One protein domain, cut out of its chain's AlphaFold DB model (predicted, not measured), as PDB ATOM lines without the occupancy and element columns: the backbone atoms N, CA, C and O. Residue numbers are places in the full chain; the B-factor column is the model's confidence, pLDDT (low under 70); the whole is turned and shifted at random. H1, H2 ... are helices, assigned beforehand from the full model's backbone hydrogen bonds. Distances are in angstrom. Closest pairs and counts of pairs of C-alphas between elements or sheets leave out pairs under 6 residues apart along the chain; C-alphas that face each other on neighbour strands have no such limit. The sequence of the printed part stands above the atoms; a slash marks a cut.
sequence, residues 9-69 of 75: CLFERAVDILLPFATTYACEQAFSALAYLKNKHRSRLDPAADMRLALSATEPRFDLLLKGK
ATOM      1  N   CYS A   9      19.112  19.385 -28.694       87.62
ATOM      2  CA  CYS A   9      19.094  19.881 -27.311       87.62
ATOM      3  C   CYS A   9      19.506  18.818 -26.276       87.62
ATOM      4  O   CYS A   9      20.085  19.136 -25.238       87.62
ATOM      5  N   LEU A  10      19.179  17.544 -26.529       86.75
ATOM      6  CA  LEU A  10      19.596  16.442 -25.660       86.75
ATOM      7  C   LEU A  10      21.088  16.171 -25.826       86.75
ATOM      8  O   LEU A  10      21.773  15.934 -24.837       86.75
ATOM      9  N   PHE A  11      21.574  16.209 -27.067       85.12
ATOM     10  CA  PHE A  11      22.981  16.031 -27.385       85.12
ATOM     11  C   PHE A  11      23.832  17.123 -26.737       85.12
ATOM     12  O   PHE A  11      24.764  16.784 -26.019       85.12
ATOM     13  N   GLU A  12      23.473  18.398 -26.893       85.50
ATOM     14  CA  GLU A  12      24.170  19.518 -26.246       85.50
ATOM     15  C   GLU A  12      24.235  19.341 -24.728       85.50
ATOM     16  O   GLU A  12      25.315  19.368 -24.143       85.50
ATOM     17  N   ARG A  13      23.104  19.037 -24.082       85.69
ATOM     18  CA  ARG A  13      23.081  18.835 -22.629       85.69
ATOM     19  C   ARG A  13      23.846  17.586 -22.185       85.69
ATOM     20  O   ARG A  13      24.456  17.596 -21.119       85.69
ATOM     21  N   ALA A  14      23.810  16.508 -22.962       85.38
ATOM     22  CA  ALA A  14      24.601  15.316 -22.682       85.38
ATOM     23  C   ALA A  14      26.098  15.613 -22.818       85.38
ATOM     24  O   ALA A  14      26.869  15.180 -21.970       85.38
ATOM     25  N   VAL A  15      26.494  16.386 -23.831       81.50
ATOM     26  CA  VAL A  15      27.865  16.860 -24.004       81.50
ATOM     27  C   VAL A  15      28.266  17.705 -22.802       81.50
ATOM     28  O   VAL A  15      29.225  17.334 -22.147       81.50
ATOM     29  N   ASP A  16      27.508  18.725 -22.408       80.88
ATOM     30  CA  ASP A  16      27.835  19.552 -21.233       80.88
ATOM     31  C   ASP A  16      28.011  18.740 -19.940       80.88
ATOM     32  O   ASP A  16      28.864  19.052 -19.110       80.88
ATOM     33  N   ILE A  17      27.209  17.686 -19.759       78.00
ATOM     34  CA  ILE A  17      27.299  16.817 -18.582       78.00
ATOM     35  C   ILE A  17      28.496  15.872 -18.682       78.00
ATOM     36  O   ILE A  17      29.156  15.650 -17.673       78.00
ATOM     37  N   LEU A  18      28.771  15.299 -19.856       78.62
ATOM     38  CA  LEU A  18      29.779  14.251 -20.051       78.62
ATOM     39  C   LEU A  18      31.178  14.802 -20.365       78.62
ATOM     40  O   LEU A  18      32.164  14.145 -20.039       78.62
ATOM     41  N   LEU A  19      31.292  15.993 -20.960       76.12
ATOM     42  CA  LEU A  19      32.566  16.612 -21.340       76.12
ATOM     43  C   LEU A  19      33.497  16.827 -20.139       76.12
ATOM     44  O   LEU A  19      34.679  16.506 -20.262       76.12
ATOM     45  N   PRO A  20      33.015  17.295 -18.967       67.88
ATOM     46  CA  PRO A  20      33.844  17.380 -17.771       67.88
ATOM     47  C   PRO A  20      34.442  16.018 -17.400       67.88
ATOM     48  O   PRO A  20      35.627  15.936 -17.094       67.88
ATOM     49  N   PHE A  21      33.670  14.934 -17.532       65.19
ATOM     50  CA  PHE A  21      34.124  13.566 -17.253       65.19
ATOM     51  C   PHE A  21      35.053  12.981 -18.325       65.19
ATOM     52  O   PHE A  21      35.671  11.948 -18.073       65.19
ATOM     53  N   ALA A  22      35.192  13.612 -19.496       65.12
ATOM     54  CA  ALA A  22      36.111  13.147 -20.537       65.12
ATOM     55  C   ALA A  22      37.585  13.302 -20.125       65.12
ATOM     56  O   ALA A  22      38.457  12.634 -20.680       65.12
ATOM     57  N   THR A  23      37.872  14.158 -19.138       70.75
ATOM     58  CA  THR A  23      39.206  14.254 -18.542       70.75
ATOM     59  C   THR A  23      39.329  13.284 -17.368       70.75
ATOM     60  O   THR A  23      38.489  13.268 -16.465       70.75
ATOM     61  N   THR A  24      40.404  12.492 -17.350       74.38
ATOM     62  CA  THR A  24      40.684  11.541 -16.261       74.38
ATOM     63  C   THR A  24      40.678  12.236 -14.896       74.38
ATOM     64  O   THR A  24      40.095  11.721 -13.950       74.38
ATOM     65  N   TYR A  25      41.224  13.454 -14.820       80.31
ATOM     66  CA  TYR A  25      41.318  14.231 -13.585       80.31
ATOM     67  C   TYR A  25      39.955  14.556 -12.956       80.31
ATOM     68  O   TYR A  25      39.756  14.341 -11.762       80.31
ATOM     69  N   ALA A  26      38.992  15.047 -13.740       78.50
ATOM     70  CA  ALA A  26      37.672  15.385 -13.211       78.50
ATOM     71  C   ALA A  26      36.873  14.131 -12.818       78.50
ATOM     72  O   ALA A  26      36.168  14.145 -11.810       78.50
ATOM     73  N   CYS A  27      37.031  13.027 -13.560       81.94
ATOM     74  CA  CYS A  27      36.505  11.722 -13.154       81.94
ATOM     75  C   CYS A  27      37.082  11.281 -11.799       81.94
ATOM     76  O   CYS A  27      36.330  10.966 -10.875       81.94
ATOM     77  N   GLU A  28      38.407  11.288 -11.652       86.19
ATOM     78  CA  GLU A  28      39.097  10.915 -10.411       86.19
ATOM     79  C   GLU A  28      38.682  11.797  -9.229       86.19
ATOM     80  O   GLU A  28      38.420  11.292  -8.132       86.19
ATOM     81  N   GLN A  29      38.558  13.106  -9.452       85.56
ATOM     82  CA  GLN A  29      38.096  14.050  -8.440       85.56
ATOM     83  C   GLN A  29      36.637  13.774  -8.040       85.56
ATOM     84  O   GLN A  29      36.330  13.735  -6.846       85.56
ATOM     85  N   ALA A  30      35.756  13.488  -9.005       85.69
ATOM     86  CA  ALA A  30      34.362  13.117  -8.761       85.69
ATOM     87  C   ALA A  30      34.219  11.834  -7.939       85.69
ATOM     88  O   ALA A  30      33.472  11.803  -6.955       85.69
ATOM     89  N   PHE A  31      34.962  10.787  -8.293       87.00
ATOM     90  CA  PHE A  31      34.957   9.537  -7.536       87.00
ATOM     91  C   PHE A  31      35.566   9.700  -6.140       87.00
ATOM     92  O   PHE A  31      35.039   9.135  -5.178       87.00
ATOM     93  N   SER A  32      36.615  10.513  -5.999       88.75
ATOM     94  CA  SER A  32      37.208  10.823  -4.691       88.75
ATOM     95  C   SER A  32      36.220  11.569  -3.790       88.75
ATOM     96  O   SER A  32      36.042  11.195  -2.626       88.75
ATOM     97  N   ALA A  33      35.513  12.568  -4.328       88.00
ATOM     98  CA  ALA A  33      34.467  13.292  -3.609       88.00
ATOM     99  C   ALA A  33      33.328  12.357  -3.176       88.00
ATOM    100  O   ALA A  33      32.906  12.387  -2.018       88.00
ATOM    101  N   LEU A  34      32.877  11.465  -4.062       88.19
ATOM    102  CA  LEU A  34      31.860  10.467  -3.731       88.19
ATOM    103  C   LEU A  34      32.321   9.527  -2.606       88.19
ATOM    104  O   LEU A  34      31.561   9.265  -1.669       88.19
ATOM    105  N   ALA A  35      33.561   9.036  -2.663       88.38
ATOM    106  CA  ALA A  35      34.116   8.169  -1.627       88.38
ATOM    107  C   ALA A  35      34.164   8.875  -0.258       88.38
ATOM    108  O   ALA A  35      33.792   8.283   0.759       88.38
ATOM    109  N   TYR A  36      34.553  10.154  -0.242       86.62
ATOM    110  CA  TYR A  36      34.557  10.988   0.960       86.62
ATOM    111  C   TYR A  36      33.149  11.172   1.544       86.62
ATOM    112  O   TYR A  36      32.919  10.892   2.727       86.62
ATOM    113  N   LEU A  37      32.195  11.587   0.708       86.25
ATOM    114  CA  LEU A  37      30.808  11.832   1.106       86.25
ATOM    115  C   LEU A  37      30.144  10.561   1.657       86.25
ATOM    116  O   LEU A  37      29.513  10.603   2.716       86.25
ATOM    117  N   LYS A  38      30.357   9.413   0.997       81.25
ATOM    118  CA  LYS A  38      29.804   8.115   1.416       81.25
ATOM    119  C   LYS A  38      30.252   7.710   2.819       81.25
ATOM    120  O   LYS A  38      29.460   7.147   3.572       81.25
ATOM    121  N   ASN A  39      31.506   7.979   3.168       77.31
ATOM    122  CA  ASN A  39      32.060   7.571   4.456       77.31
ATOM    123  C   ASN A  39      31.700   8.558   5.575       77.31
ATOM    124  O   ASN A  39      31.400   8.127   6.687       77.31
ATOM    125  N   LYS A  40      31.684   9.866   5.289       72.44
ATOM    126  CA  LYS A  40      31.467  10.910   6.303       72.44
ATOM    127  C   LYS A  40      29.990  11.218   6.577       72.44
ATOM    128  O   LYS A  40      29.648  11.578   7.701       72.44
ATOM    129  N   HIS A  41      29.112  11.064   5.583       71.75
ATOM    130  CA  HIS A  41      27.711  11.513   5.655       71.75
ATOM    131  C   HIS A  41      26.685  10.397   5.384       71.75
ATOM    132  O   HIS A  41      25.532  10.673   5.056       71.75
ATOM    133  N   ARG A  42      27.079   9.128   5.576       67.56
ATOM    134  CA  ARG A  42      26.324   7.916   5.195       67.56
ATOM    135  C   ARG A  42      24.844   7.890   5.607       67.56
ATOM    136  O   ARG A  42      24.049   7.267   4.917       67.56
ATOM    137  N   SER A  43      24.468   8.523   6.718       75.69
ATOM    138  CA  SER A  43      23.093   8.497   7.241       75.69
ATOM    139  C   SER A  43      22.139   9.504   6.590       75.69
ATOM    140  O   SER A  43      20.932   9.381   6.775       75.69
ATOM    141  N   ARG A  44      22.648  10.508   5.860       77.38
ATOM    142  CA  ARG A  44      21.846  11.610   5.286       77.38
ATOM    143  C   ARG A  44      22.271  12.005   3.866       77.38
ATOM    144  O   ARG A  44      21.896  13.077   3.411       77.38
ATOM    145  N   LEU A  45      23.073  11.169   3.209       83.00
ATOM    146  CA  LEU A  45      23.621  11.432   1.882       83.00
ATOM    147  C   LEU A  45      22.506  11.474   0.827       83.00
ATOM    148  O   LEU A  45      21.801  10.477   0.651       83.00
ATOM    149  N   ASP A  46      22.417  12.575   0.084       86.88
ATOM    150  CA  ASP A  46      21.771  12.632  -1.229       86.88
ATOM    151  C   ASP A  46      22.880  12.668  -2.291       86.88
ATOM    152  O   ASP A  46      23.454  13.727  -2.557       86.88
ATOM    153  N   PRO A  47      23.200  11.525  -2.931       80.94
ATOM    154  CA  PRO A  47      24.325  11.438  -3.854       80.94
ATOM    155  C   PRO A  47      24.266  12.467  -4.983       80.94
ATOM    156  O   PRO A  47      25.305  12.966  -5.402       80.94
ATOM    157  N   ALA A  48      23.071  12.802  -5.476       82.56
ATOM    158  CA  ALA A  48      22.938  13.717  -6.600       82.56
ATOM    159  C   ALA A  48      23.179  15.168  -6.168       82.56
ATOM    160  O   ALA A  48      23.951  15.883  -6.814       82.56
ATOM    161  N   ALA A  49      22.529  15.612  -5.090       85.00
ATOM    162  CA  ALA A  49      22.679  16.976  -4.592       85.00
ATOM    163  C   ALA A  49      24.078  17.215  -4.001       85.00
ATOM    164  O   ALA A  49      24.720  18.219  -4.323       85.00
ATOM    165  N   ASP A  50      24.580  16.269  -3.206       85.94
ATOM    166  CA  ASP A  50      25.860  16.405  -2.513       85.94
ATOM    167  C   ASP A  50      27.043  16.340  -3.486       85.94
ATOM    168  O   ASP A  50      27.973  17.140  -3.367       85.94
ATOM    169  N   MET A  51      27.007  15.466  -4.504       86.81
ATOM    170  CA  MET A  51      28.048  15.466  -5.541       86.81
ATOM    171  C   MET A  51      28.010  16.732  -6.395       86.81
ATOM    172  O   MET A  51      29.067  17.263  -6.723       86.81
ATOM    173  N   ARG A  52      26.822  17.250  -6.741       86.31
ATOM    174  CA  ARG A  52      26.714  18.525  -7.472       86.31
ATOM    175  C   ARG A  52      27.345  19.673  -6.695       86.31
ATOM    176  O   ARG A  52      28.027  20.494  -7.297       86.31
ATOM    177  N   LEU A  53      27.130  19.723  -5.381       85.69
ATOM    178  CA  LEU A  53      27.754  20.730  -4.530       85.69
ATOM    179  C   LEU A  53      29.272  20.528  -4.446       85.69
ATOM    180  O   LEU A  53      30.015  21.489  -4.613       85.69
ATOM    181  N   ALA A  54      29.731  19.293  -4.230       85.38
ATOM    182  CA  ALA A  54      31.152  18.977  -4.073       85.38
ATOM    183  C   ALA A  54      31.984  19.192  -5.350       85.38
ATOM    184  O   ALA A  54      33.175  19.475  -5.255       85.38
ATOM    185  N   LEU A  55      31.368  19.053  -6.526       85.38
ATOM    186  CA  LEU A  55      32.014  19.246  -7.830       85.38
ATOM    187  C   LEU A  55      31.754  20.629  -8.431       85.38
ATOM    188  O   LEU A  55      32.239  20.935  -9.518       85.38
ATOM    189  N   SER A  56      30.987  21.470  -7.740       85.25
ATOM    190  CA  SER A  56      30.766  22.845  -8.162       85.25
ATOM    191  C   SER A  56      32.057  23.646  -8.017       85.25
ATOM    192  O   SER A  56      32.622  23.740  -6.932       85.25
ATOM    193  N   ALA A  57      32.476  24.309  -9.095       83.38
ATOM    194  CA  ALA A  57      33.520  25.334  -9.044       83.38
ATOM    195  C   ALA A  57      33.006  26.675  -8.481       83.38
ATOM    196  O   ALA A  57      33.770  27.626  -8.333       83.38
ATOM    197  N   THR A  58      31.701  26.776  -8.202       86.06
ATOM    198  CA  THR A  58      31.089  28.006  -7.691       86.06
ATOM    199  C   THR A  58      31.396  28.156  -6.211       86.06
ATOM    200  O   THR A  58      31.049  27.283  -5.416       86.06
ATOM    201  N   GLU A  59      31.975  29.294  -5.837       86.19
ATOM    202  CA  GLU A  59      32.259  29.591  -4.442       86.19
ATOM    203  C   GLU A  59      30.953  29.748  -3.637       86.19
ATOM    204  O   GLU A  59      30.063  30.526  -4.015       86.19
ATOM    205  N   PRO A  60      30.787  29.000  -2.535       83.06
ATOM    206  CA  PRO A  60      29.609  29.114  -1.693       83.06
ATOM    207  C   PRO A  60      29.553  30.490  -1.022       83.06
ATOM    208  O   PRO A  60      30.494  30.943  -0.377       83.06
ATOM    209  N   ARG A  61      28.394  31.148  -1.112       89.44
ATOM    210  CA  ARG A  61      28.138  32.434  -0.446       89.44
ATOM    211  C   ARG A  61      27.851  32.228   1.042       89.44
ATOM    212  O   ARG A  61      26.703  32.353   1.476       89.44
ATOM    213  N   PHE A  62      28.882  31.887   1.815       86.31
ATOM    214  CA  PHE A  62      28.752  31.559   3.237       86.31
ATOM    215  C   PHE A  62      28.063  32.660   4.043       86.31
ATOM    216  O   PHE A  62      27.175  32.347   4.829       86.31
ATOM    217  N   ASP A  63      28.362  33.932   3.784       89.44
ATOM    218  CA  ASP A  63      27.732  35.053   4.496       89.44
ATOM    219  C   ASP A  63      26.202  35.045   4.392       89.44
ATOM    220  O   ASP A  63      25.503  35.398   5.339       89.44
ATOM    221  N   LEU A  64      25.658  34.633   3.243       88.69
ATOM    222  CA  LEU A  64      24.211  34.524   3.049       88.69
ATOM    223  C   LEU A  64      23.649  33.270   3.717       88.69
ATOM    224  O   LEU A  64      22.588  33.329   4.339       88.69
ATOM    225  N   LEU A  65      24.365  32.148   3.621       85.06
ATOM    226  CA  LEU A  65      23.959  30.884   4.239       85.06
ATOM    227  C   LEU A  65      23.924  30.986   5.771       85.06
ATOM    228  O   LEU A  65      23.023  30.443   6.409       85.06
ATOM    229  N   LEU A  66      24.881  31.709   6.353       87.19
ATOM    230  CA  LEU A  66      24.997  31.910   7.794       87.19
ATOM    231  C   LEU A  66      23.911  32.846   8.333       87.19
ATOM    232  O   LEU A  66      23.380  32.583   9.407       87.19
ATOM    233  N   LYS A  67      23.502  33.875   7.576       87.38
ATOM    234  CA  LYS A  67      22.415  34.792   7.978       87.38
ATOM    235  C   LYS A  67      21.078  34.087   8.228       87.38
ATOM    236  O   LYS A  67      20.317  34.531   9.079       87.38
ATOM    237  N   GLY A  68      20.782  33.010   7.495       81.50
ATOM    238  CA  GLY A  68      19.545  32.230   7.650       81.50
ATOM    239  C   GLY A  68      19.643  31.067   8.642       81.50
ATOM    240  O   GLY A  68      18.642  30.410   8.929       81.50
ATOM    241  N   LYS A  69      20.840  30.776   9.161       82.19
ATOM    242  CA  LYS A  69      21.066  29.698  10.126       82.19
ATOM    243  C   LYS A  69      20.896  30.245  11.539       82.19
ATOM    244  O   LYS A  69      21.763  30.940  12.053       82.19
TER     245      LYS A  69
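AT A GLANCE: This is residues 9 to 69 of the 75 residues of the protein "Putative hat aebuster1 orf1-h 1e-40-j 4" of Amblyomma triste (UniProt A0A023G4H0). The long helix H2 and the short H3, which packs steeply across H2's residues 30 to 37, make a small body from which both ends stick out: residues 9 to 17 of H1, and residues 56 to 69 with H4. The 61 printed residues hold four named helices, H1 to H4 in order, and no named strand: all helix. The whole is loose, radius of gyration of the C-alphas 14.3 A, spanning 40 by 27 by 20 A.

HOW THE PARTS SIT: H1, residues 9 to 18, is apart from H2, residues 24 to 40. H2 touches H3, residues 47 to 54, with its residues 30 to 37 alone; the closest C-alphas, of Leu 34 and Met 51, are 6.5 A apart. They run opposite ways at a steep tilt of 67 degrees. H4, residues 62 to 67, touches no helix. In H1, H2, H3 and H4 every O i to N i+4 pair is within hydrogen-bond range.

IN THESE COORDINATES: H1 begins at C-alpha 9 (19.094, 19.881, -27.311) and measures 14.1 A, H2 24.4 A, H3 10.2 A; H4, 8.5 A, ends at C-alpha 67 (22.415, 34.792, 7.978).

THE WHOLE: The farthest C-alphas, of Phe 11 and Lys 67, are 40.0 A apart. The printed part has no cut and no long link. Residues 20 to 22 and 42 have pLDDT under 70.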